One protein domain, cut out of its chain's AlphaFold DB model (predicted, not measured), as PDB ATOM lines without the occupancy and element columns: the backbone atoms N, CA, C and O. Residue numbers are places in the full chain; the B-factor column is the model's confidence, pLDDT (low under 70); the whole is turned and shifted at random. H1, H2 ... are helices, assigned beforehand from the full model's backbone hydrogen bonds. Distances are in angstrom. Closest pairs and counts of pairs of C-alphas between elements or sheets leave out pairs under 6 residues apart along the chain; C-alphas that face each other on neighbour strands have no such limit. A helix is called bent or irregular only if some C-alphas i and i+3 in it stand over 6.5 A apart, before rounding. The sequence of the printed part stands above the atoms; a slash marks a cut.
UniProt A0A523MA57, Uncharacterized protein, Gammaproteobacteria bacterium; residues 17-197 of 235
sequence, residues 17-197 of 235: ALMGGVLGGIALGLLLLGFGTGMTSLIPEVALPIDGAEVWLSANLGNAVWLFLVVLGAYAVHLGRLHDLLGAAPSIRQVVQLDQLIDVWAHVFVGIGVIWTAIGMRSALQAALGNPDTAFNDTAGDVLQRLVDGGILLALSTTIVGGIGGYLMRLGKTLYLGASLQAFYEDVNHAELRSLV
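What this domain is: This is residues 17 to 197 of the 235 residues of an uncharacterized protein of Gammaproteobacteria bacterium (UniProt A0A523MA57). H3, H4 and H6b form an up-and-down bundle, each running against the one before; H1 crosses H3, and residues 189 to 197 stick out. The class is all helix, 181 printed residues with helices H1 to H6. The whole is loose, radius of gyration of the C-alphas 21.8 A, spans 82, 34 and 27 A.

How they stand to each other: H6, residues 140 to 197, one helix by its hydrogen bonds, is bent, C-alphas 150 and 153 being 8.3 A apart; its arms are H6a, to 150, and H6b, from 153. H6b touches H4, residues 92 to 129, closest at C-alphas 155 and 117, 3.9 A. H3, residues 64 to 87, forms a hairpin with H4. H1, residues 17 to 39, touches H3. H2, residues 50 to 61, touches H6b. H5, residues 132 to 135, touches no helix. Irregular are H2, C-alphas 51 and 54 being 7.7 A apart, and H6b, 176 and 179 being 7.8 A apart; their O i to N i+4 pairs within hydrogen-bond range are 6 of 8 and 39 of 41.

Where its parts are: H6b spans 61.1 A; C-alpha 17 is at (173.732, 239.203, 194.593), C-alpha 197 at (154.452, 257.744, 167.474).

The domain as a whole: The printed part has no cut and no long link; pLDDT is under 70 at 45 residues, among them 17 to 55.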
ATOM      1  N   ALA A  17     174.706 238.134 194.346       44.38
ATOM      2  CA  ALA A  17     173.732 239.203 194.593       44.38
ATOM      3  C   ALA A  17     173.500 239.461 196.095       44.38
ATOM      4  O   ALA A  17     173.534 240.593 196.584       44.38
ATOM      5  N   LEU A  18     173.325 238.378 196.864       48.75
ATOM      6  CA  LEU A  18     173.261 238.441 198.324       48.75
ATOM      7  C   LEU A  18     174.575 238.962 198.907       48.75
ATOM      8  O   LEU A  18     174.539 239.781 199.815       48.75
ATOM      9  N   MET A  19     175.720 238.542 198.369       44.19
ATOM     10  CA  MET A  19     177.026 238.966 198.870       44.19
ATOM     11  C   MET A  19     177.320 240.440 198.560       44.19
ATOM     12  O   MET A  19     177.862 241.119 199.420       44.19
ATOM     13  N   GLY A  20     176.884 240.974 197.412       46.81
ATOM     14  CA  GLY A  20     176.997 242.400 197.075       46.81
ATOM     15  C   GLY A  20     176.116 243.303 197.945       46.81
ATOM     16  O   GLY A  20     176.594 244.302 198.479       46.81
ATOM     17  N   GLY A  21     174.853 242.920 198.178       48.31
ATOM     18  CA  GLY A  21     173.950 243.646 199.082       48.31
ATOM     19  C   GLY A  21     174.336 243.526 200.561       48.31
ATOM     20  O   GLY A  21     174.214 244.493 201.313       48.31
ATOM     21  N   VAL A  22     174.860 242.370 200.983       48.56
ATOM     22  CA  VAL A  22     175.393 242.157 202.338       48.56
ATOM     23  C   VAL A  22     176.699 242.921 202.531       48.56
ATOM     24  O   VAL A  22     176.847 243.561 203.562       48.56
ATOM     25  N   LEU A  23     177.607 242.950 201.554       47.00
ATOM     26  CA  LEU A  23     178.821 243.773 201.618       47.00
ATOM     27  C   LEU A  23     178.498 245.268 201.582       47.00
ATOM     28  O   LEU A  23     179.139 246.019 202.301       47.00
ATOM     29  N   GLY A  24     177.484 245.699 200.826       48.53
ATOM     30  CA  GLY A  24     176.990 247.078 200.843       48.53
ATOM     31  C   GLY A  24     176.318 247.454 202.168       48.53
ATOM     32  O   GLY A  24     176.530 248.550 202.675       48.53
ATOM     33  N   GLY A  25     175.566 246.533 202.778       49.19
ATOM     34  CA  GLY A  25     174.958 246.709 204.100       49.19
ATOM     35  C   GLY A  25     175.962 246.659 205.246       49.19
ATOM     36  O   GLY A  25     175.844 247.432 206.191       49.19
ATOM     37  N   ILE A  26     176.985 245.811 205.139       52.22
ATOM     38  CA  ILE A  26     178.135 245.780 206.045       52.22
ATOM     39  C   ILE A  26     178.969 247.042 205.843       52.22
ATOM     40  O   ILE A  26     179.344 247.649 206.829       52.22
ATOM     41  N   ALA A  27     179.207 247.503 204.615       48.97
ATOM     42  CA  ALA A  27     179.923 248.748 204.350       48.97
ATOM     43  C   ALA A  27     179.145 249.968 204.851       48.97
ATOM     44  O   ALA A  27     179.753 250.858 205.423       48.97
ATOM     45  N   LEU A  28     177.816 249.997 204.715       51.94
ATOM     46  CA  LEU A  28     176.965 251.056 205.264       51.94
ATOM     47  C   LEU A  28     176.839 250.961 206.792       51.94
ATOM     48  O   LEU A  28     176.818 251.985 207.461       51.94
ATOM     49  N   GLY A  29     176.808 249.752 207.355       53.09
ATOM     50  CA  GLY A  29     176.864 249.510 208.798       53.09
ATOM     51  C   GLY A  29     178.213 249.908 209.400       53.09
ATOM     52  O   GLY A  29     178.251 250.569 210.431       53.09
ATOM     53  N   LEU A  30     179.314 249.599 208.712       53.53
ATOM     54  CA  LEU A  30     180.674 250.044 209.021       53.53
ATOM     55  C   LEU A  30     180.845 251.545 208.775       53.53
ATOM     56  O   LEU A  30     181.604 252.175 209.494       53.53
ATOM     57  N   LEU A  31     180.130 252.135 207.814       50.38
ATOM     58  CA  LEU A  31     180.112 253.575 207.559       50.38
ATOM     59  C   LEU A  31     179.237 254.307 208.571       50.38
ATOM     60  O   LEU A  31     179.557 255.434 208.885       50.38
ATOM     61  N   LEU A  32     178.197 253.698 209.140       52.47
ATOM     62  CA  LEU A  32     177.448 254.253 210.274       52.47
ATOM     63  C   LEU A  32     178.248 254.137 211.579       52.47
ATOM     64  O   LEU A  32     178.323 255.111 212.327       52.47
ATOM     65  N   LEU A  33     178.924 253.004 211.803       51.28
ATOM     66  CA  LEU A  33     179.938 252.860 212.856       51.28
ATOM     67  C   LEU A  33     181.078 253.880 212.664       51.28
ATOM     68  O   LEU A  33     181.497 254.532 213.615       51.28
ATOM     69  N   GLY A  34     181.519 254.081 211.420       44.53
ATOM     70  CA  GLY A  34     182.559 255.026 211.017       44.53
ATOM     71  C   GLY A  34     182.102 256.490 210.967       44.53
ATOM     72  O   GLY A  34     182.901 257.395 211.173       44.53
ATOM     73  N   PHE A  35     180.817 256.774 210.775       47.75
ATOM     74  CA  PHE A  35     180.246 258.121 210.856       47.75
ATOM     75  C   PHE A  35     180.209 258.576 212.315       47.75
ATOM     76  O   PHE A  35     180.524 259.731 212.598       47.75
ATOM     77  N   GLY A  36     179.985 257.638 213.244       47.56
ATOM     78  CA  GLY A  36     180.321 257.819 214.656       47.56
ATOM     79  C   GLY A  36     181.770 258.285 214.848       47.56
ATOM     80  O   GLY A  36     181.997 259.234 215.586       47.56
ATOM     81  N   THR A  37     182.731 257.712 214.107       43.56
ATOM     82  CA  THR A  37     184.160 258.108 214.131       43.56
ATOM     83  C   THR A  37     184.519 259.363 213.319       43.56
ATOM     84  O   THR A  37     185.643 259.842 213.418       43.56
ATOM     85  N   GLY A  38     183.612 259.896 212.494       40.09
ATOM     86  CA  GLY A  38     183.822 261.131 211.724       40.09
ATOM     87  C   GLY A  38     183.245 262.360 212.427       40.09
ATOM     88  O   GLY A  38     183.847 263.434 212.413       40.09
ATOM     89  N   MET A  39     182.110 262.189 213.112       41.03
ATOM     90  CA  MET A  39     181.471 263.219 213.940       41.03
ATOM     91  C   MET A  39     182.303 263.581 215.185       41.03
ATOM     92  O   MET A  39     182.176 264.687 215.705       41.03
ATOM     93  N   THR A  40     183.215 262.702 215.612       42.94
ATOM     94  CA  THR A  40     184.231 262.976 216.645       42.94
ATOM     95  C   THR A  40     185.273 264.021 216.220       42.94
ATOM     96  O   THR A  40     185.914 264.619 217.076       42.94
ATOM     97  N   SER A  41     185.452 264.287 214.918       42.81
ATOM     98  CA  SER A  41     186.442 265.271 214.435       42.81
ATOM     99  C   SER A  41     185.947 266.724 214.466       42.81
ATOM    100  O   SER A  41     186.753 267.652 214.445       42.81
ATOM    101  N   LEU A  42     184.627 266.931 214.543       45.56
ATOM    102  CA  LEU A  42     183.994 268.255 214.583       45.56
ATOM    103  C   LEU A  42     183.578 268.668 216.008       45.56
ATOM    104  O   LEU A  42     183.280 269.838 216.235       45.56
ATOM    105  N   ILE A  43     183.581 267.729 216.963       46.50
ATOM    106  CA  ILE A  43     183.229 267.942 218.375       46.50
ATOM    107  C   ILE A  43     184.315 267.275 219.246       46.50
ATOM    108  O   ILE A  43     184.224 266.077 219.513       46.50
ATOM    109  N   PRO A  44     185.348 268.017 219.698       43.94
ATOM    110  CA  PRO A  44     186.532 267.450 220.365       43.94
ATOM    111  C   PRO A  44     186.263 266.755 221.710       43.94
ATOM    112  O   PRO A  44     187.145 266.090 222.243       43.94
ATOM    113  N   GLU A  45     185.068 266.918 222.277       48.78
ATOM    114  CA  GLU A  45     184.706 266.428 223.614       48.78
ATOM    115  C   GLU A  45     184.044 265.036 223.592       48.78
ATOM    116  O   GLU A  45     183.843 264.422 224.637       48.78
ATOM    117  N   VAL A  46     183.759 264.490 222.402       46.75
ATOM    118  CA  VAL A  46     183.199 263.139 222.215       46.75
ATOM    119  C   VAL A  46     184.272 262.231 221.616       46.75
ATOM    120  O   VAL A  46     184.171 261.758 220.489       46.75
ATOM    121  N   ALA A  47     185.360 262.007 222.350       39.62
ATOM    122  CA  ALA A  47     186.328 260.979 221.986       39.62
ATOM    123  C   ALA A  47     185.721 259.604 222.307       39.62
ATOM    124  O   ALA A  47     185.591 259.247 223.475       39.62
ATOM    125  N   LEU A  48     185.333 258.833 221.286       48.56
ATOM    126  CA  LEU A  48     184.975 257.423 221.445       48.56
ATOM    127  C   LEU A  48     186.220 256.556 221.222       48.56
ATOM    128  O   LEU A  48     186.689 256.458 220.085       48.56
ATOM    129  N   PRO A  49     186.758 255.899 222.264       43.59
ATOM    130  CA  PRO A  49     187.676 254.786 222.078       43.59
ATOM    131  C   PRO A  49     186.923 253.682 221.332       43.59
ATOM    132  O   PRO A  49     185.764 253.397 221.637       43.59
ATOM    133  N   ILE A  50     187.566 253.046 220.358       47.41
ATOM    134  CA  ILE A  50     186.967 251.974 219.543       47.41
ATOM    135  C   ILE A  50     186.591 250.757 220.425       47.41
ATOM    136  O   ILE A  50     185.667 250.019 220.097       47.41
ATOM    137  N   ASP A  51     187.188 250.654 221.618       50.25
ATOM    138  CA  ASP A  51     186.831 249.709 222.689       50.25
ATOM    139  C   ASP A  51     185.509 250.043 223.423       50.25
ATOM    140  O   ASP A  51     185.079 249.303 224.304       50.25
ATOM    141  N   GLY A  52     184.848 251.157 223.083       56.59
ATOM    142  CA  GLY A  52     183.654 251.676 223.762       56.59
ATOM    143  C   GLY A  52     182.456 251.938 222.848       56.59
ATOM    144  O   GLY A  52     181.449 252.464 223.318       56.59
ATOM    145  N   ALA A  53     182.520 251.582 221.561       58.34
ATOM    146  CA  ALA A  53     181.407 251.800 220.634       58.34
ATOM    147  C   ALA A  53     180.154 251.005 221.039       58.34
ATOM    148  O   ALA A  53     179.055 251.544 221.005       58.34
ATOM    149  N   GLU A  54     180.314 249.758 221.486       62.66
ATOM    150  CA  GLU A  54     179.219 248.934 222.016       62.66
ATOM    151  C   GLU A  54     178.623 249.543 223.294       62.66
ATOM    152  O   GLU A  54     177.402 249.648 223.437       62.66
ATOM    153  N   VAL A  55     179.486 250.033 224.188       66.62
ATOM    154  CA  VAL A  55     179.080 250.719 225.421       66.62
ATOM    155  C   VAL A  55     178.307 251.995 225.089       66.62
ATOM    156  O   VAL A  55     177.224 252.210 225.624       66.62
ATOM    157  N   TRP A  56     178.786 252.799 224.141       70.00
ATOM    158  CA  TRP A  56     178.083 253.996 223.690       70.00
ATOM    159  C   TRP A  56     176.749 253.659 223.025       70.00
ATOM    160  O   TRP A  56     175.744 254.294 223.333       70.00
ATOM    161  N   LEU A  57     176.707 252.652 222.149       67.88
ATOM    162  CA  LEU A  57     175.492 252.256 221.440       67.88
ATOM    163  C   LEU A  57     174.434 251.738 222.422       67.88
ATOM    164  O   LEU A  57     173.269 252.123 222.334       67.88
ATOM    165  N   SER A  58     174.848 250.926 223.396       67.62
ATOM    166  CA  SER A  58     173.964 250.455 224.465       67.62
ATOM    167  C   SER A  58     173.474 251.604 225.353       67.62
ATOM    168  O   SER A  58     172.284 251.659 225.655       67.62
ATOM    169  N   ALA A  59     174.332 252.574 225.684       68.81
ATOM    170  CA  ALA A  59     173.961 253.737 226.490       68.81
ATOM    171  C   ALA A  59     173.031 254.717 225.751       68.81
ATOM    172  O   ALA A  59     172.150 255.316 226.364       68.81
ATOM    173  N   ASN A  60     173.200 254.879 224.435       72.19
ATOM    174  CA  ASN A  60     172.526 255.927 223.659       72.19
ATOM    175  C   ASN A  60     171.323 255.439 222.851       72.19
ATOM    176  O   ASN A  60     170.422 256.224 222.575       72.19
ATOM    177  N   LEU A  61     171.303 254.177 222.428       75.94
ATOM    178  CA  LEU A  61     170.197 253.602 221.655       75.94
ATOM    179  C   LEU A  61     169.469 252.500 222.433       75.94
ATOM    180  O   LEU A  61     168.323 252.177 222.109       75.94
ATOM    181  N   GLY A  62     170.105 251.916 223.452       82.06
ATOM    182  CA  GLY A  62     169.551 250.799 224.213       82.06
ATOM    183  C   GLY A  62     169.078 249.669 223.299       82.06
ATOM    184  O   GLY A  62     169.769 249.258 222.369       82.06
ATOM    185  N   ASN A  63     167.851 249.194 223.516       83.31
ATOM    186  CA  ASN A  63     167.282 248.107 222.713       83.31
ATOM    187  C   ASN A  63     166.854 248.531 221.293       83.31
ATOM    188  O   ASN A  63     166.590 247.658 220.464       83.31
ATOM    189  N   ALA A  64     166.815 249.834 220.976       82.75
ATOM    190  CA  ALA A  64     166.455 250.316 219.638       82.75
ATOM    191  C   ALA A  64     167.467 249.881 218.572       82.75
ATOM    192  O   ALA A  64     167.112 249.768 217.398       82.75
ATOM    193  N   VAL A  65     168.717 249.620 218.980       81.19
ATOM    194  CA  VAL A  65     169.813 249.184 218.101       81.19
ATOM    195  C   VAL A  65     169.379 248.030 217.208       81.19
ATOM    196  O   VAL A  65     169.591 248.076 215.999       81.19
ATOM    197  N   TRP A  66     168.716 247.020 217.773       80.56
ATOM    198  CA  TRP A  66     168.284 245.847 217.018       80.56
ATOM    199  C   TRP A  66     167.288 246.198 215.915       80.56
ATOM    200  O   TRP A  66     167.398 245.687 214.802       80.56
ATOM    201  N   LEU A  67     166.351 247.105 216.193       85.88
ATOM    202  CA  LEU A  67     165.376 247.555 215.202       85.88
ATOM    203  C   LEU A  67     166.055 248.335 214.075       85.88
ATOM    204  O   LEU A  67     165.778 248.076 212.901       85.88
ATOM    205  N   PHE A  68     166.980 249.235 214.417       85.81
ATOM    206  CA  PHE A  68     167.769 249.962 213.428       85.81
ATOM    207  C   PHE A  68     168.599 249.014 212.555       85.81
ATOM    208  O   PHE A  68     168.584 249.158 211.335       85.81
ATOM    209  N   LEU A  69     169.261 248.013 213.144       79.94
ATOM    210  CA  LEU A  69     170.057 247.028 212.406       79.94
ATOM    211  C   LEU A  69     169.204 246.170 211.467       79.94
ATOM    212  O   LEU A  69     169.594 245.949 210.321       79.94
ATOM    213  N   VAL A  70     168.031 245.715 211.915       82.75
ATOM    214  CA  VAL A  70     167.115 244.924 211.076       82.75
ATOM    215  C   VAL A  70     166.632 245.741 209.879       82.75
ATOM    216  O   VAL A  70     166.672 245.252 208.749       82.75
ATOM    217  N   VAL A  71     166.216 246.992 210.099       88.75
ATOM    218  CA  VAL A  71     165.749 247.871 209.017       88.75
ATOM    219  C   VAL A  71     166.881 248.248 208.072       88.75
ATOM    220  O   VAL A  71     166.689 248.229 206.858       88.75
ATOM    221  N   LEU A  72     168.068 248.540 208.602       83.88
ATOM    222  CA  LEU A  72     169.248 248.841 207.797       83.88
ATOM    223  C   LEU A  72     169.660 247.640 206.935       83.88
ATOM    224  O   LEU A  72     169.926 247.796 205.743       83.88
ATOM    225  N   GLY A  73     169.655 246.435 207.511       77.06
ATOM    226  CA  GLY A  73     169.926 245.196 206.785       77.06
ATOM    227  C   GLY A  73     168.883 244.932 205.700       77.06
ATOM    228  O   GLY A  73     169.239 244.635 204.559       77.06
ATOM    229  N   ALA A  74     167.596 245.107 206.015       82.69
ATOM    230  CA  ALA A  74     166.524 244.990 205.034       82.69
ATOM    231  C   ALA A  74     166.691 246.006 203.895       82.69
ATOM    232  O   ALA A  74     166.629 245.617 202.728       82.69
ATOM    233  N   TYR A  75     166.967 247.272 204.210       88.62
ATOM    234  CA  TYR A  75     167.260 248.310 203.224       88.62
ATOM    235  C   TYR A  75     168.414 247.898 202.303       88.62
ATOM    236  O   TYR A  75     168.240 247.895 201.086       88.62
ATOM    237  N   ALA A  76     169.550 247.466 202.857       81.25
ATOM    238  CA  ALA A  76     170.726 247.097 202.072       81.25
ATOM    239  C   ALA A  76     170.475 245.894 201.150       81.25
ATOM    240  O   ALA A  76     170.880 245.899 199.985       81.25
ATOM    241  N   VAL A  77     169.743 244.883 201.632       79.56
ATOM    242  CA  VAL A  77     169.343 243.729 200.814       79.56
ATOM    243  C   VAL A  77     168.463 244.164 199.642       79.56
ATOM    244  O   VAL A  77     168.662 243.691 198.523       79.56
ATOM    245  N   HIS A  78     167.492 245.052 199.865       85.19
ATOM    246  CA  HIS A  78     166.613 245.524 198.791       85.19
ATOM    247  C   HIS A  78     167.343 246.463 197.823       85.19
ATOM    248  O   HIS A  78     167.095 246.389 196.622       85.19
ATOM    249  N   LEU A  79     168.291 247.258 198.320       85.06
ATOM    250  CA  LEU A  79     169.158 248.116 197.517       85.06
ATOM    251  C   LEU A  79     170.038 247.298 196.559       85.06
ATOM    252  O   LEU A  79     170.057 247.566 195.358       85.06
ATOM    253  N   GLY A  80     170.702 246.254 197.068       78.75
ATOM    254  CA  GLY A  80     171.491 245.331 196.248       78.75
ATOM    255  C   GLY A  80     170.629 244.581 195.232       78.75
ATOM    256  O   GLY A  80     170.961 244.527 194.052       78.75
ATOM    257  N   ARG A  81     169.449 244.101 195.652       81.75
ATOM    258  CA  ARG A  81     168.488 243.471 194.733       81.75
ATOM    259  C   ARG A  81     168.055 244.403 193.609       81.75
ATOM    260  O   ARG A  81     167.878 243.924 192.497       81.75
ATOM    261  N   LEU A  82     167.857 245.693 193.886       85.56
ATOM    262  CA  LEU A  82     167.465 246.656 192.860       85.56
ATOM    263  C   LEU A  82     168.597 246.868 191.862       85.56
ATOM    264  O   LEU A  82     168.353 246.829 190.661       85.56
ATOM    265  N   HIS A  83     169.827 246.998 192.353       85.19
ATOM    266  CA  HIS A  83     171.010 247.110 191.507       85.19
ATOM    267  C   HIS A  83     171.141 245.910 190.555       85.19
ATOM    268  O   HIS A  83     171.271 246.087 189.345       85.19
ATOM    269  N   ASP A  84     171.019 244.689 191.075       81.12
ATOM    270  CA  ASP A  84     171.124 243.477 190.255       81.12
ATOM    271  C   ASP A  84     169.960 243.343 189.270       81.12
ATOM    272  O   ASP A  84     170.133 242.911 188.129       81.12
ATOM    273  N   LEU A  85     168.762 243.744 189.700       86.00
ATOM    274  CA  LEU A  85     167.559 243.718 188.882       86.00
ATOM    275  C   LEU A  85     167.670 244.688 187.700       86.00
ATOM    276  O   LEU A  85     167.253 244.324 186.604       86.00
ATOM    277  N   LEU A  86     168.298 245.855 187.878       84.31
ATOM    278  CA  LEU A  86     168.593 246.784 186.782       84.31
ATOM    279  C   LEU A  86     169.529 246.180 185.721       84.31
ATOM    280  O   LEU A  86     169.392 246.502 184.543       84.31
ATOM    281  N   GLY A  87     170.424 245.266 186.103       81.19
ATOM    282  CA  GLY A  87     171.307 244.562 185.166       81.19
ATOM    283  C   GLY A  87     170.637 243.437 184.361       81.19
ATOM    284  O   GLY A  87     171.212 242.966 183.382       81.19
ATOM    285  N   ALA A  88     169.433 242.995 184.743       81.81
ATOM    286  CA  ALA A  88     168.806 241.766 184.240       81.81
ATOM    287  C   ALA A  88     167.598 241.991 183.301       81.81
ATOM    288  O   ALA A  88     166.757 241.101 183.171       81.81
ATOM    289  N   ALA A  89     167.504 243.159 182.652       75.31
ATOM    290  CA  ALA A  89     166.377 243.573 181.797       75.31
ATOM    291  C   ALA A  89     165.000 243.467 182.502       75.31
ATOM    292  O   ALA A  89     164.144 242.663 182.118       75.31
ATOM    293  N   PRO A  90     164.772 244.257 183.564       80.50
ATOM    294  CA  PRO A  90     163.610 244.100 184.426       80.50
ATOM    295  C   PRO A  90     162.334 244.725 183.856       80.50
ATOM    296  O   PRO A  90     162.364 245.643 183.038       80.50
ATOM    297  N   SER A  91     161.180 244.288 184.368       86.94
ATOM    298  CA  SER A  91     159.924 245.004 184.118       86.94
ATOM    299  C   SER A  91     159.861 246.307 184.927       86.94
ATOM    300  O   SER A  91     160.224 246.326 186.107       86.94
ATOM    301  N   ILE A  92     159.319 247.383 184.336       87.81
ATOM    302  CA  ILE A  92     159.181 248.693 185.005       87.81
ATOM    303  C   ILE A  92     158.450 248.594 186.349       87.81
ATOM    304  O   ILE A  92     158.851 249.210 187.331       87.81
ATOM    305  N   ARG A  93     157.413 247.751 186.433       90.25
ATOM    306  CA  ARG A  93     156.643 247.555 187.665       90.25
ATOM    307  C   ARG A  93     157.510 247.038 188.812       90.25
ATOM    308  O   ARG A  93     157.339 247.492 189.937       90.25
ATOM    309  N   GLN A  94     158.412 246.095 188.544       89.38
ATOM    310  CA  GLN A  94     159.286 245.529 189.575       89.38
ATOM    311  C   GLN A  94     160.303 246.556 190.071       89.38
ATOM    312  O   GLN A  94     160.519 246.643 191.278       89.38
ATOM    313  N   VAL A  95     160.871 247.349 189.156       91.06
ATOM    314  CA  VAL A  95     161.786 248.449 189.499       91.06
ATOM    315  C   VAL A  95     161.075 249.451 190.402       91.06
ATOM    316  O   VAL A  95     161.546 249.694 191.505       91.06
ATOM    317  N   VAL A  96     159.898 249.942 190.000       92.06
ATOM    318  CA  VAL A  96     159.118 250.923 190.778       92.06
ATOM    319  C   VAL A  96     158.733 250.383 192.159       92.06
ATOM    320  O   VAL A  96     158.882 251.080 193.159       92.06
ATOM    321  N   GLN A  97     158.258 249.136 192.246       92.94
ATOM    322  CA  GLN A  97     157.872 248.531 193.526       92.94
ATOM    323  C   GLN A  97     159.053 248.416 194.490       92.94
ATOM    324  O   GLN A  97     158.918 248.707 195.678       92.94
ATOM    325  N   LEU A  98     160.202 247.969 193.987       91.38
ATOM    326  CA  LEU A  98     161.388 247.788 194.808       91.38
ATOM    327  C   LEU A  98     162.009 249.138 195.193       91.38
ATOM    328  O   LEU A  98     162.419 249.309 196.339       91.38
ATOM    329  N   ASP A  99     161.992 250.106 194.279       93.00
ATOM    330  CA  ASP A  99     162.423 251.481 194.520       93.00
ATOM    331  C   ASP A  99     161.604 252.160 195.631       93.00
ATOM    332  O   ASP A  99     162.171 252.725 196.572       93.00
ATOM    333  N   GLN A 100     160.275 252.009 195.576       94.44
ATOM    334  CA  GLN A 100     159.358 252.502 196.602       94.44
ATOM    335  C   GLN A 100     159.565 251.779 197.938       94.44
ATOM    336  O   GLN A 100     159.534 252.408 198.994       94.44
ATOM    337  N   LEU A 101     159.803 250.463 197.919       94.25
ATOM    338  CA  LEU A 101     160.054 249.690 199.135       94.25
ATOM    339  C   LEU A 101     161.340 250.142 199.846       94.25
ATOM    340  O   LEU A 101     161.356 250.235 201.072       94.25
ATOM    341  N   ILE A 102     162.399 250.469 199.099       91.81
ATOM    342  CA  ILE A 102     163.642 251.030 199.654       91.81
ATOM    343  C   ILE A 102     163.370 252.366 200.357       91.81
ATOM    344  O   ILE A 102     163.857 252.581 201.471       91.81
ATOM    345  N   ASP A 103     162.548 253.231 199.760       94.75
ATOM    346  CA  ASP A 103     162.173 254.500 200.389       94.75
ATOM    347  C   ASP A 103     161.338 254.279 201.652       94.75
ATOM    348  O   ASP A 103     161.541 254.972 202.653       94.75
ATOM    349  N   VAL A 104     160.437 253.295 201.656       96.62
ATOM    350  CA  VAL A 104     159.675 252.916 202.856       96.62
ATOM    351  C   VAL A 104     160.616 252.487 203.982       96.62
ATOM    352  O   VAL A 104     160.442 252.956 205.104       96.62
ATOM    353  N   TRP A 105     161.654 251.691 203.709       93.69
ATOM    354  CA  TRP A 105     162.632 251.315 204.739       93.69
ATOM    355  C   TRP A 105     163.348 252.526 205.347       93.69
ATOM    356  O   TRP A 105     163.502 252.584 206.566       93.69
ATOM    357  N   ALA A 106     163.718 253.523 204.538       93.38
ATOM    358  CA  ALA A 106     164.303 254.763 205.053       93.38
ATOM    359  C   ALA A 106     163.316 255.550 205.940       93.38
ATOM    360  O   ALA A 106     163.714 256.105 206.963       93.38
ATOM    361  N   HIS A 107     162.022 255.580 205.600       96.69
ATOM    362  CA  HIS A 107     160.999 256.198 206.457       96.69
ATOM    363  C   HIS A 107     160.793 255.428 207.764       96.69
ATOM    364  O   HIS A 107     160.685 256.047 208.821       96.69
ATOM    365  N   VAL A 108     160.767 254.095 207.712       96.56
ATOM    366  CA  VAL A 108     160.657 253.249 208.908       96.56
ATOM    367  C   VAL A 108     161.861 253.466 209.824       96.56
ATOM    368  O   VAL A 108     161.679 253.575 211.034       96.56
ATOM    369  N   PHE A 109     163.065 253.609 209.267       94.38
ATOM    370  CA  PHE A 109     164.274 253.912 210.034       94.38
ATOM    371  C   PHE A 109     164.128 255.220 210.829       94.38
ATOM    372  O   PHE A 109     164.334 255.233 212.040       94.38
ATOM    373  N   VAL A 110     163.676 256.303 210.186       95.88
ATOM    374  CA  VAL A 110     163.375 257.570 210.882       95.88
ATOM    375  C   VAL A 110     162.276 257.373 211.933       95.88
ATOM    376  O   VAL A 110     162.393 257.857 213.058       95.88
ATOM    377  N   GLY A 111     161.222 256.631 211.583       96.25
ATOM    378  CA  GLY A 111     160.086 256.354 212.461       96.25
ATOM    379  C   GLY A 111     160.468 255.616 213.744       96.25
ATOM    380  O   GLY A 111     159.950 255.954 214.807       96.25
ATOM    381  N   ILE A 112     161.412 254.669 213.680       94.00
ATOM    382  CA  ILE A 112     161.956 253.990 214.867       94.00
ATOM    383  C   ILE A 112     162.552 255.014 215.827       94.00
ATOM    384  O   ILE A 112     162.228 254.979 217.013       94.00
ATOM    385  N   GLY A 113     163.357 255.951 215.313       92.88
ATOM    386  CA  GLY A 113     163.932 257.031 216.110       92.88
ATOM    387  C   GLY A 113     162.860 257.801 216.873       92.88
ATOM    388  O   GLY A 113     162.921 257.853 218.095       92.88
ATOM    389  N   VAL A 114     161.838 258.293 216.164       95.50
ATOM    390  CA  VAL A 114     160.728 259.081 216.738       95.50
ATOM    391  C   VAL A 114     159.929 258.303 217.791       95.50
ATOM    392  O   VAL A 114     159.596 258.846 218.846       95.50
ATOM    393  N   ILE A 115     159.606 257.034 217.531       95.06
ATOM    394  CA  ILE A 115     158.855 256.200 218.483       95.06
ATOM    395  C   ILE A 115     159.686 255.967 219.744       95.06
ATOM    396  O   ILE A 115     159.168 256.056 220.859       95.06
ATOM    397  N   TRP A 116     160.980 255.701 219.580       92.81
ATOM    398  CA  TRP A 116     161.858 255.454 220.713       92.81
ATOM    399  C   TRP A 116     162.063 256.701 221.576       92.81
ATOM    400  O   TRP A 116     162.148 256.592 222.797       92.81
ATOM    401  N   THR A 117     162.001 257.892 220.978       92.44
ATOM    402  CA  THR A 117     161.955 259.169 221.706       92.44
ATOM    403  C   THR A 117     160.755 259.246 222.637       92.44
ATOM    404  O   THR A 117     160.895 259.615 223.802       92.44
ATOM    405  N   ALA A 118     159.570 258.858 222.160       94.81
ATOM    406  CA  ALA A 118     158.369 258.837 222.992       94.81
ATOM    407  C   ALA A 118     158.505 257.841 224.159       94.81
ATOM    408  O   ALA A 118     158.108 258.147 225.285       94.81
ATOM    409  N   ILE A 119     159.116 256.677 223.910       91.75
ATOM    410  CA  ILE A 119     159.401 255.673 224.946       91.75
ATOM    411  C   ILE A 119     160.390 256.225 225.981       91.75
ATOM    412  O   ILE A 119     160.142 256.099 227.182       91.75
ATOM    413  N   GLY A 120     161.478 256.860 225.541       91.06
ATOM    414  CA  GLY A 120     162.490 257.427 226.432       91.06
ATOM    415  C   GLY A 120     161.950 258.589 227.268       91.06
ATOM    416  O   GLY A 120     162.151 258.605 228.478       91.06
ATOM    417  N   MET A 121     161.159 259.492 226.679       93.38
ATOM    418  CA  MET A 121     160.501 260.574 227.428       93.38
ATOM    419  C   MET A 121     159.499 260.043 228.458       93.38
ATOM    420  O   MET A 121     159.465 260.519 229.592       93.38
ATOM    421  N   ARG A 122     158.704 259.025 228.103       93.81
ATOM    422  CA  ARG A 122     157.792 258.375 229.055       93.81
ATOM    423  C   ARG A 122     158.559 257.733 230.212       93.81
ATOM    424  O   ARG A 122     158.149 257.877 231.361       93.81
ATOM    425  N   SER A 123     159.647 257.031 229.905       90.50
ATOM    426  CA  SER A 123     160.479 256.347 230.901       90.50
ATOM    427  C   SER A 123     161.154 257.348 231.838       90.50
ATOM    428  O   SER A 123     161.121 257.156 233.050       90.50
ATOM    429  N   ALA A 124     161.635 258.473 231.301       91.12
ATOM    430  CA  ALA A 124     162.217 259.559 232.079       91.12
ATOM    431  C   ALA A 124     161.213 260.160 233.065       91.12
ATOM    432  O   ALA A 124     161.502 260.274 234.255       91.12
ATOM    433  N   LEU A 125     160.004 260.489 232.597       90.56
ATOM    434  CA  LEU A 125     158.947 261.018 233.462       90.56
ATOM    435  C   LEU A 125     158.550 260.016 234.551       90.56
ATOM    436  O   LEU A 125     158.349 260.406 235.698       90.56
ATOM    437  N   GLN A 126     158.478 258.727 234.219       90.31
ATOM    438  CA  GLN A 126     158.203 257.683 235.202       90.31
ATOM    439  C   GLN A 126     159.345 257.530 236.220       90.31
ATOM    440  O   GLN A 126     159.071 257.334 237.400       90.31
ATOM    441  N   ALA A 127     160.607 257.649 235.803       87.31
ATOM    442  CA  ALA A 127     161.760 257.580 236.702       87.31
ATOM    443  C   ALA A 127     161.828 258.782 237.658       87.31
ATOM    444  O   ALA A 127     162.178 258.630 238.827       87.31
ATOM    445  N   ALA A 128     161.464 259.970 237.177       87.19
ATOM    446  CA  ALA A 128     161.506 261.195 237.964       87.19
ATOM    447  C   ALA A 128     160.287 261.378 238.882       87.19
ATOM    448  O   ALA A 128     160.434 261.877 239.994       87.19
ATOM    449  N   LEU A 129     159.091 260.979 238.431       85.06
ATOM    450  CA  LEU A 129     157.817 261.293 239.098       85.06
ATOM    451  C   LEU A 129     157.028 260.058 239.556       85.06
ATOM    452  O   LEU A 129     155.981 260.196 240.182       85.06
ATOM    453  N   GLY A 130     157.482 258.847 239.230       82.38
ATOM    454  CA  GLY A 130     156.739 257.612 239.494       82.38
ATOM    455  C   GLY A 130     156.707 257.179 240.960       82.38
ATOM    456  O   GLY A 130     155.875 256.345 241.309       82.38
ATOM    457  N   ASN A 131     157.578 257.732 241.813       80.19
ATOM    458  CA  ASN A 131     157.579 257.472 243.250       80.19
ATOM    459  C   ASN A 131     157.311 258.771 244.046       80.19
ATOM    460  O   ASN A 131     158.177 259.652 244.081       80.19
ATOM    461  N   PRO A 132     156.137 258.893 244.698       70.31
ATOM    462  CA  PRO A 132     155.776 260.070 245.486       70.31
ATOM    463  C   PRO A 132     156.737 260.336 246.648       70.31
ATOM    464  O   PRO A 132     157.044 261.490 246.926       70.31
ATOM    465  N   ASP A 133     157.255 259.289 247.296       71.50
ATOM    466  CA  ASP A 133     158.042 259.421 248.531       71.50
ATOM    467  C   ASP A 133     159.410 260.075 248.293       71.50
ATOM    468  O   ASP A 133     159.940 260.786 249.150       71.50
ATOM    469  N   THR A 134     159.977 259.871 247.105       68.12
ATOM    470  CA  THR A 134     161.226 260.514 246.682       68.12
ATOM    471  C   THR A 134     160.985 261.909 246.108       68.12
ATOM    472  O   THR A 134     161.790 262.808 246.326       68.12
ATOM    473  N   ALA A 135     159.845 262.133 245.446       62.59
ATOM    474  CA  ALA A 135     159.530 263.408 244.800       62.59
ATOM    475  C   ALA A 135     159.409 264.593 245.781       62.59
ATOM    476  O   ALA A 135     159.622 265.735 245.382       62.59
ATOM    477  N   PHE A 136     159.083 264.338 247.055       65.81
ATOM    478  CA  PHE A 136     158.980 265.381 248.086       65.81
ATOM    479  C   PHE A 136     160.289 265.668 248.835       65.81
ATOM    480  O   PHE A 136     160.379 266.698 249.500       65.81
ATOM    481  N   ASN A 137     161.284 264.781 248.739       71.44
ATOM    482  CA  ASN A 137     162.546 264.885 249.482       71.44
ATOM    483  C   ASN A 137     163.756 265.205 248.590       71.44
ATOM    484  O   ASN A 137     164.796 265.616 249.102       71.44
ATOM    485  N   ASP A 138     163.624 265.023 247.277       78.12
ATOM    486  CA  ASP A 138     164.698 265.231 246.312       78.12
ATOM    487  C   ASP A 138     164.910 266.716 245.986       78.12
ATOM    488  O   ASP A 138     163.970 267.514 245.892       78.12
ATOM    489  N   THR A 139     166.168 267.096 245.755       84.81
ATOM    490  CA  THR A 139     166.481 268.422 245.215       84.81
ATOM    491  C   THR A 139     166.141 268.491 243.724       84.81
ATOM    492  O   THR A 139     166.054 267.480 243.027       84.81
ATOM    493  N   ALA A 140     166.002 269.706 243.182       82.50
ATOM    494  CA  ALA A 140     165.775 269.894 241.746       82.50
ATOM    495  C   ALA A 140     166.870 269.241 240.871       82.50
ATOM    496  O   ALA A 140     166.588 268.825 239.747       82.50
ATOM    497  N   GLY A 141     168.102 269.128 241.387       85.06
ATOM    498  CA  GLY A 141     169.203 268.439 240.714       85.06
ATOM    499  C   GLY A 141     168.988 266.928 240.621       85.06
ATOM    500  O   GLY A 141     169.169 266.358 239.546       85.06
ATOM    501  N   ASP A 142     168.517 266.299 241.698       86.56
ATOM    502  CA  ASP A 142     168.262 264.852 241.745       86.56
ATOM    503  C   ASP A 142     167.132 264.453 240.780       86.56
ATOM    504  O   ASP A 142     167.212 263.440 240.081       86.56
ATOM    505  N   VAL A 143     166.101 265.300 240.670       85.50
ATOM    506  CA  VAL A 143     165.012 265.123 239.696       85.50
ATOM    507  C   VAL A 143     165.535 265.229 238.262       85.50
ATOM    508  O   VAL A 143     165.187 264.399 237.418       85.50
ATOM    509  N   LEU A 144     166.385 266.221 237.970       86.12
ATOM    510  CA  LEU A 144     166.973 266.384 236.640       86.12
ATOM    511  C   LEU A 144     167.857 265.188 236.273       86.12
ATOM    512  O   LEU A 144     167.754 264.678 235.159       86.12
ATOM    513  N   GLN A 145     168.674 264.710 237.209       87.00
ATOM    514  CA  GLN A 145     169.526 263.548 236.988       87.00
ATOM    515  C   GLN A 145     168.691 262.302 236.672       87.00
ATOM    516  O   GLN A 145     168.951 261.627 235.682       87.00
ATOM    517  N   ARG A 146     167.604 262.058 237.411       86.75
ATOM    518  CA  ARG A 146     166.683 260.948 237.111       86.75
ATOM    519  C   ARG A 146     165.950 261.086 235.785       86.75
ATOM    520  O   ARG A 146     165.659 260.074 235.159       86.75
ATOM    521  N   LEU A 147     165.634 262.301 235.340       88.94
ATOM    522  CA  LEU A 147     165.068 262.522 234.006       88.94
ATOM    523  C   LEU A 147     166.087 262.178 232.909       88.94
ATOM    524  O   LEU A 147     165.755 261.509 231.927       88.94
ATOM    525  N   VAL A 148     167.328 262.631 233.083       86.94
ATOM    526  CA  VAL A 148     168.443 262.382 232.163       86.94
ATOM    527  C   VAL A 148     168.741 260.881 232.082       86.94
ATOM    528  O   VAL A 148     168.658 260.310 230.989       86.94
ATOM    529  N   ASP A 149     168.964 260.241 233.230       84.62
ATOM    530  CA  ASP A 149     169.256 258.808 233.369       84.62
ATOM    531  C   ASP A 149     168.043 257.931 233.024       84.62
ATOM    532  O   ASP A 149     168.180 256.805 232.547       84.62
ATOM    533  N   GLY A 150     166.832 258.456 233.222       80.62
ATOM    534  CA  GLY A 150     165.573 257.761 232.967       80.62
ATOM    535  C   GLY A 150     165.191 257.663 231.490       80.62
ATOM    536  O   GLY A 150     164.235 256.960 231.160       80.62
ATOM    537  N   GLY A 151     165.924 258.330 230.592       86.12
ATOM    538  CA  GLY A 151     165.797 258.093 229.154       86.12
ATOM    539  C   GLY A 151     165.738 259.327 228.264       86.12
ATOM    540  O   GLY A 151     165.532 259.154 227.062       86.12
ATOM    541  N   ILE A 152     165.931 260.550 228.779       88.00
ATOM    542  CA  ILE A 152     165.991 261.748 227.916       88.00
ATOM    543  C   ILE A 152     167.176 261.673 226.950       88.00
ATOM    544  O   ILE A 152     166.996 261.913 225.756       88.00
ATOM    545  N   LEU A 153     168.374 261.319 227.426       86.56
ATOM    546  CA  LEU A 153     169.547 261.229 226.545       86.56
ATOM    547  C   LEU A 153     169.362 260.153 225.480       86.56
ATOM    548  O   LEU A 153     169.635 260.386 224.306       86.56
ATOM    549  N   LEU A 154     168.805 259.013 225.881       86.44
ATOM    550  CA  LEU A 154     168.494 257.921 224.972       86.44
ATOM    551  C   LEU A 154     167.474 258.361 223.907       86.44
ATOM    552  O   LEU A 154     167.680 258.129 222.720       86.44
ATOM    553  N   ALA A 155     166.418 259.075 224.307       90.31
ATOM    554  CA  ALA A 155     165.409 259.623 223.401       90.31
ATOM    555  C   ALA A 155     165.996 260.604 222.368       90.31
ATOM    556  O   ALA A 155     165.650 260.568 221.180       90.31
ATOM    557  N   LEU A 156     166.888 261.494 222.805       88.19
ATOM    558  CA  LEU A 156     167.534 262.463 221.920       88.19
ATOM    559  C   LEU A 156     168.467 261.761 220.928       88.19
ATOM    560  O   LEU A 156     168.357 261.984 219.718       88.19
ATOM    561  N   SER A 157     169.310 260.852 221.413       85.62
ATOM    562  CA  SER A 157     170.255 260.108 220.583       85.62
ATOM    563  C   SER A 157     169.553 259.238 219.534       85.62
ATOM    564  O   SER A 157     169.941 259.270 218.363       85.62
ATOM    565  N   THR A 158     168.466 258.533 219.878       88.75
ATOM    566  CA  THR A 158     167.710 257.731 218.894       88.75
ATOM    567  C   THR A 158     167.051 258.584 217.815       88.75
ATOM    568  O   THR A 158     166.959 258.147 216.667       88.75
ATOM    569  N   THR A 159     166.627 259.807 218.150       91.94
ATOM    570  CA  THR A 159     166.072 260.757 217.168       91.94
ATOM    571  C   THR A 159     167.141 261.209 216.184       91.94
ATOM    572  O   THR A 159     166.904 261.213 214.977       91.94
ATOM    573  N   ILE A 160     168.319 261.578 216.695       87.06
ATOM    574  CA  ILE A 160     169.442 262.047 215.876       87.06
ATOM    575  C   ILE A 160     169.890 260.932 214.934       87.06
ATOM    576  O   ILE A 160     169.985 261.155 213.726       87.06
ATOM    577  N   VAL A 161     170.093 259.721 215.461       84.94
ATOM    578  CA  VAL A 161     170.482 258.567 214.645       84.94
ATOM    579  C   VAL A 161     169.408 258.238 213.616       84.94
ATOM    580  O   VAL A 161     169.735 258.092 212.441       84.94
ATOM    581  N   GLY A 162     168.134 258.186 214.013       89.38
ATOM    582  CA  GLY A 162     167.028 257.922 213.093       89.38
ATOM    583  C   GLY A 162     166.930 258.959 211.973       89.38
ATOM    584  O   GLY A 162     166.837 258.594 210.802       89.38
ATOM    585  N   GLY A 163     167.004 260.247 212.315       90.06
ATOM    586  CA  GLY A 163     166.934 261.351 211.361       90.06
ATOM    587  C   GLY A 163     168.114 261.355 210.391       90.06
ATOM    588  O   GLY A 163     167.918 261.236 209.180       90.06
ATOM    589  N   ILE A 164     169.340 261.444 210.913       85.38
ATOM    590  CA  ILE A 164     170.559 261.500 210.093       85.38
ATOM    591  C   ILE A 164     170.719 260.211 209.280       85.38
ATOM    592  O   ILE A 164     170.960 260.275 208.074       85.38
ATOM    593  N   GLY A 165     170.527 259.045 209.901       85.12
ATOM    594  CA  GLY A 165     170.624 257.750 209.229       85.12
ATOM    595  C   GLY A 165     169.595 257.593 208.110       85.12
ATOM    596  O   GLY A 165     169.949 257.182 207.007       85.12
ATOM    597  N   GLY A 166     168.350 258.019 208.328       89.19
ATOM    598  CA  GLY A 166     167.324 258.002 207.286       89.19
ATOM    599  C   GLY A 166     167.662 258.890 206.083       89.19
ATOM    600  O   GLY A 166     167.446 258.485 204.938       89.19
ATOM    601  N   TYR A 167     168.235 260.077 206.311       87.88
ATOM    602  CA  TYR A 167     168.718 260.934 205.221       87.88
ATOM    603  C   TYR A 167     169.929 260.333 204.503       87.88
ATOM    604  O   TYR A 167     169.964 260.342 203.271       87.88
ATOM    605  N   LEU A 168     170.877 259.754 205.243       83.50
ATOM    606  CA  LEU A 168     172.028 259.041 204.679       83.50
ATOM    607  C   LEU A 168     171.594 257.862 203.806       83.50
ATOM    608  O   LEU A 168     172.166 257.664 202.742       83.50
ATOM    609  N   MET A 169     170.556 257.118 204.193       86.94
ATOM    610  CA  MET A 169     169.996 256.041 203.368       86.94
ATOM    611  C   MET A 169     169.406 256.577 202.056       86.94
ATOM    612  O   MET A 169     169.625 255.999 200.991       86.94
ATOM    613  N   ARG A 170     168.689 257.705 202.083       90.25
ATOM    614  CA  ARG A 170     168.184 258.327 200.842       90.25
ATOM    615  C   ARG A 170     169.328 258.788 199.949       90.25
ATOM    616  O   ARG A 170     169.322 258.513 198.754       90.25
ATOM    617  N   LEU A 171     170.328 259.440 200.538       83.81
ATOM    618  CA  LEU A 171     171.513 259.886 199.816       83.81
ATOM    619  C   LEU A 171     172.287 258.697 199.233       83.81
ATOM    620  O   LEU A 171     172.662 258.728 198.066       83.81
ATOM    621  N   GLY A 172     172.460 257.627 200.008       79.94
ATOM    622  CA  GLY A 172     173.117 256.395 199.584       79.94
ATOM    623  C   GLY A 172     172.419 255.747 198.391       79.94
ATOM    624  O   GLY A 172     173.087 255.386 197.427       79.94
ATOM    625  N   LYS A 173     171.080 255.691 198.394       87.50
ATOM    626  CA  LYS A 173     170.290 255.238 197.236       87.50
ATOM    627  C   LYS A 173     170.577 256.097 196.003       87.50
ATOM    628  O   LYS A 173     170.883 255.551 194.945       87.50
ATOM    629  N   THR A 174     170.517 257.421 196.143       86.06
ATOM    630  CA  THR A 174     170.774 258.355 195.036       86.06
ATOM    631  C   THR A 174     172.189 258.213 194.482       86.06
ATOM    632  O   THR A 174     172.368 258.195 193.269       86.06
ATOM    633  N   LEU A 175     173.196 258.074 195.344       79.19
ATOM    634  CA  LEU A 175     174.589 257.930 194.919       79.19
ATOM    635  C   LEU A 175     174.865 256.563 194.282       79.19
ATOM    636  O   LEU A 175     175.610 256.489 193.310       79.19
ATOM    637  N   TYR A 176     174.275 255.493 194.818       79.88
ATOM    638  CA  TYR A 176     174.570 254.129 194.382       79.88
ATOM    639  C   TYR A 176     173.763 253.701 193.150       79.88
ATOM    640  O   TYR A 176     174.305 253.044 192.268       79.88
ATOM    641  N   LEU A 177     172.482 254.076 193.063       85.25
ATOM    642  CA  LEU A 177     171.612 253.688 191.947       85.25
ATOM    643  C   LEU A 177     171.163 254.843 191.063       85.25
ATOM    644  O   LEU A 177     170.612 254.567 190.004       85.25
ATOM    645  N   GLY A 178     171.364 256.107 191.445       84.31
ATOM    646  CA  GLY A 178     170.743 257.243 190.752       84.31
ATOM    647  C   GLY A 178     171.006 257.266 189.247       84.31
ATOM    648  O   GLY A 178     170.066 257.398 188.470       84.31
ATOM    649  N   ALA A 179     172.256 257.049 188.827       85.62
ATOM    650  CA  ALA A 179     172.611 257.014 187.407       85.62
ATOM    651  C   ALA A 179     171.960 255.834 186.664       85.62
ATOM    652  O   ALA A 179     171.408 256.011 185.580       85.62
ATOM    653  N   SER A 180     171.984 254.638 187.257       85.25
ATOM    654  CA  SER A 180     171.408 253.430 186.657       85.25
ATOM    655  C   SER A 180     169.881 253.504 186.577       85.25
ATOM    656  O   SER A 180     169.301 253.120 185.564       85.25
ATOM    657  N   LEU A 181     169.229 254.028 187.620       87.44
ATOM    658  CA  LEU A 181     167.781 254.237 187.658       87.44
ATOM    659  C   LEU A 181     167.353 255.258 186.603       87.44
ATOM    660  O   LEU A 181     166.391 255.021 185.879       87.44
ATOM    661  N   GLN A 182     168.088 256.368 186.495       89.12
ATOM    662  CA  GLN A 182     167.816 257.415 185.514       89.12
ATOM    663  C   GLN A 182     167.919 256.878 184.083       89.12
ATOM    664  O   GLN A 182     166.984 257.053 183.306       89.12
ATOM    665  N   ALA A 183     169.010 256.172 183.766       87.38
ATOM    666  CA  ALA A 183     169.206 255.564 182.451       87.38
ATOM    667  C   ALA A 183     168.084 254.567 182.115       87.38
ATOM    668  O   ALA A 183     167.513 254.612 181.028       87.38
ATOM    669  N   PHE A 184     167.698 253.722 183.079       89.31
ATOM    670  CA  PHE A 184     166.593 252.781 182.905       89.31
ATOM    671  C   PHE A 184     165.265 253.486 182.587       89.31
ATOM    672  O   PHE A 184     164.557 253.088 181.662       89.31
ATOM    673  N   TYR A 185     164.908 254.533 183.336       90.50
ATOM    674  CA  TYR A 185     163.658 255.258 183.091       90.50
ATOM    675  C   TYR A 185     163.666 256.011 181.760       90.50
ATOM    676  O   TYR A 185     162.630 256.073 181.097       90.50
ATOM    677  N   GLU A 186     164.813 256.544 181.346       91.19
ATOM    678  CA  GLU A 186     164.968 257.209 180.053       91.19
ATOM    679  C   GLU A 186     164.772 256.224 178.889       91.19
ATOM    680  O   GLU A 186     163.980 256.494 177.980       91.19
ATOM    681  N   ASP A 187     165.369 255.032 178.973       88.75
ATOM    682  CA  ASP A 187     165.182 253.960 177.989       88.75
ATOM    683  C   ASP A 187     163.715 253.526 177.868       88.75
ATOM    684  O   ASP A 187     163.186 253.371 176.756       88.75
ATOM    685  N   VAL A 188     163.030 253.359 179.006       88.44
ATOM    686  CA  VAL A 188     161.607 252.992 179.022       88.44
ATOM    687  C   VAL A 188     160.752 254.100 178.408       88.44
ATOM    688  O   VAL A 188     159.921 253.820 177.541       88.44
ATOM    689  N   ASN A 189     160.989 255.358 178.780       89.88
ATOM    690  CA  ASN A 189     160.227 256.493 178.265       89.88
ATOM    691  C   ASN A 189     160.405 256.651 176.742       89.88
ATOM    692  O   ASN A 189     159.439 256.857 176.003       89.88
ATOM    693  N   HIS A 190     161.625 256.460 176.230       90.62
ATOM    694  CA  HIS A 190     161.883 256.455 174.788       90.62
ATOM    695  C   HIS A 190     161.213 255.285 174.056       90.62
ATOM    696  O   HIS A 190     160.811 255.428 172.896       90.62
ATOM    697  N   ALA A 191     161.103 254.110 174.678       89.00
ATOM    698  CA  ALA A 191     160.370 252.986 174.101       89.00
ATOM    699  C   ALA A 191     158.860 253.275 174.012       89.00
ATOM    700  O   ALA A 191     158.253 253.043 172.961       89.00
ATOM    701  N   GLU A 192     158.270 253.840 175.068       89.19
ATOM    702  CA  GLU A 192     156.856 254.236 175.090       89.19
ATOM    703  C   GLU A 192     156.553 255.329 174.059       89.19
ATOM    704  O   GLU A 192     155.617 255.183 173.267       89.19
ATOM    705  N   LEU A 193     157.391 256.367 173.977       92.38
ATOM    706  CA  LEU A 193     157.248 257.436 172.987       92.38
ATOM    707  C   LEU A 193     157.268 256.885 171.552       92.38
ATOM    708  O   LEU A 193     156.404 257.224 170.742       92.38
ATOM    709  N   ARG A 194     158.214 255.989 171.232       93.12
ATOM    710  CA  ARG A 194     158.290 255.340 169.910       93.12
ATOM    711  C   ARG A 194     157.030 254.534 169.593       93.12
ATOM    712  O   ARG A 194     156.538 254.584 168.464       93.12
ATOM    713  N   SER A 195     156.484 253.827 170.582       92.31
ATOM    714  CA  SER A 195     155.226 253.085 170.439       92.31
ATOM    715  C   SER A 195     154.049 254.017 170.129       92.31
ATOM    716  O   SER A 195     153.294 253.771 169.179       92.31
ATOM    717  N   LEU A 196     153.933 255.134 170.852       93.06
ATOM    718  CA  LEU A 196     152.895 256.140 170.621       93.06
ATOM    719  C   LEU A 196     153.004 256.763 169.225       93.06
ATOM    720  O   LEU A 196     152.016 256.771 168.493       93.06
ATOM    721  N   VAL A 197     154.203 257.189 168.816       94.31
ATOM    722  CA  VAL A 197     154.452 257.744 167.474       94.31
ATOM    723  C   VAL A 197     154.068 256.741 166.383       94.31
ATOM    724  O   VAL A 197     153.374 257.095 165.433       94.31
TER     725      VAL A 197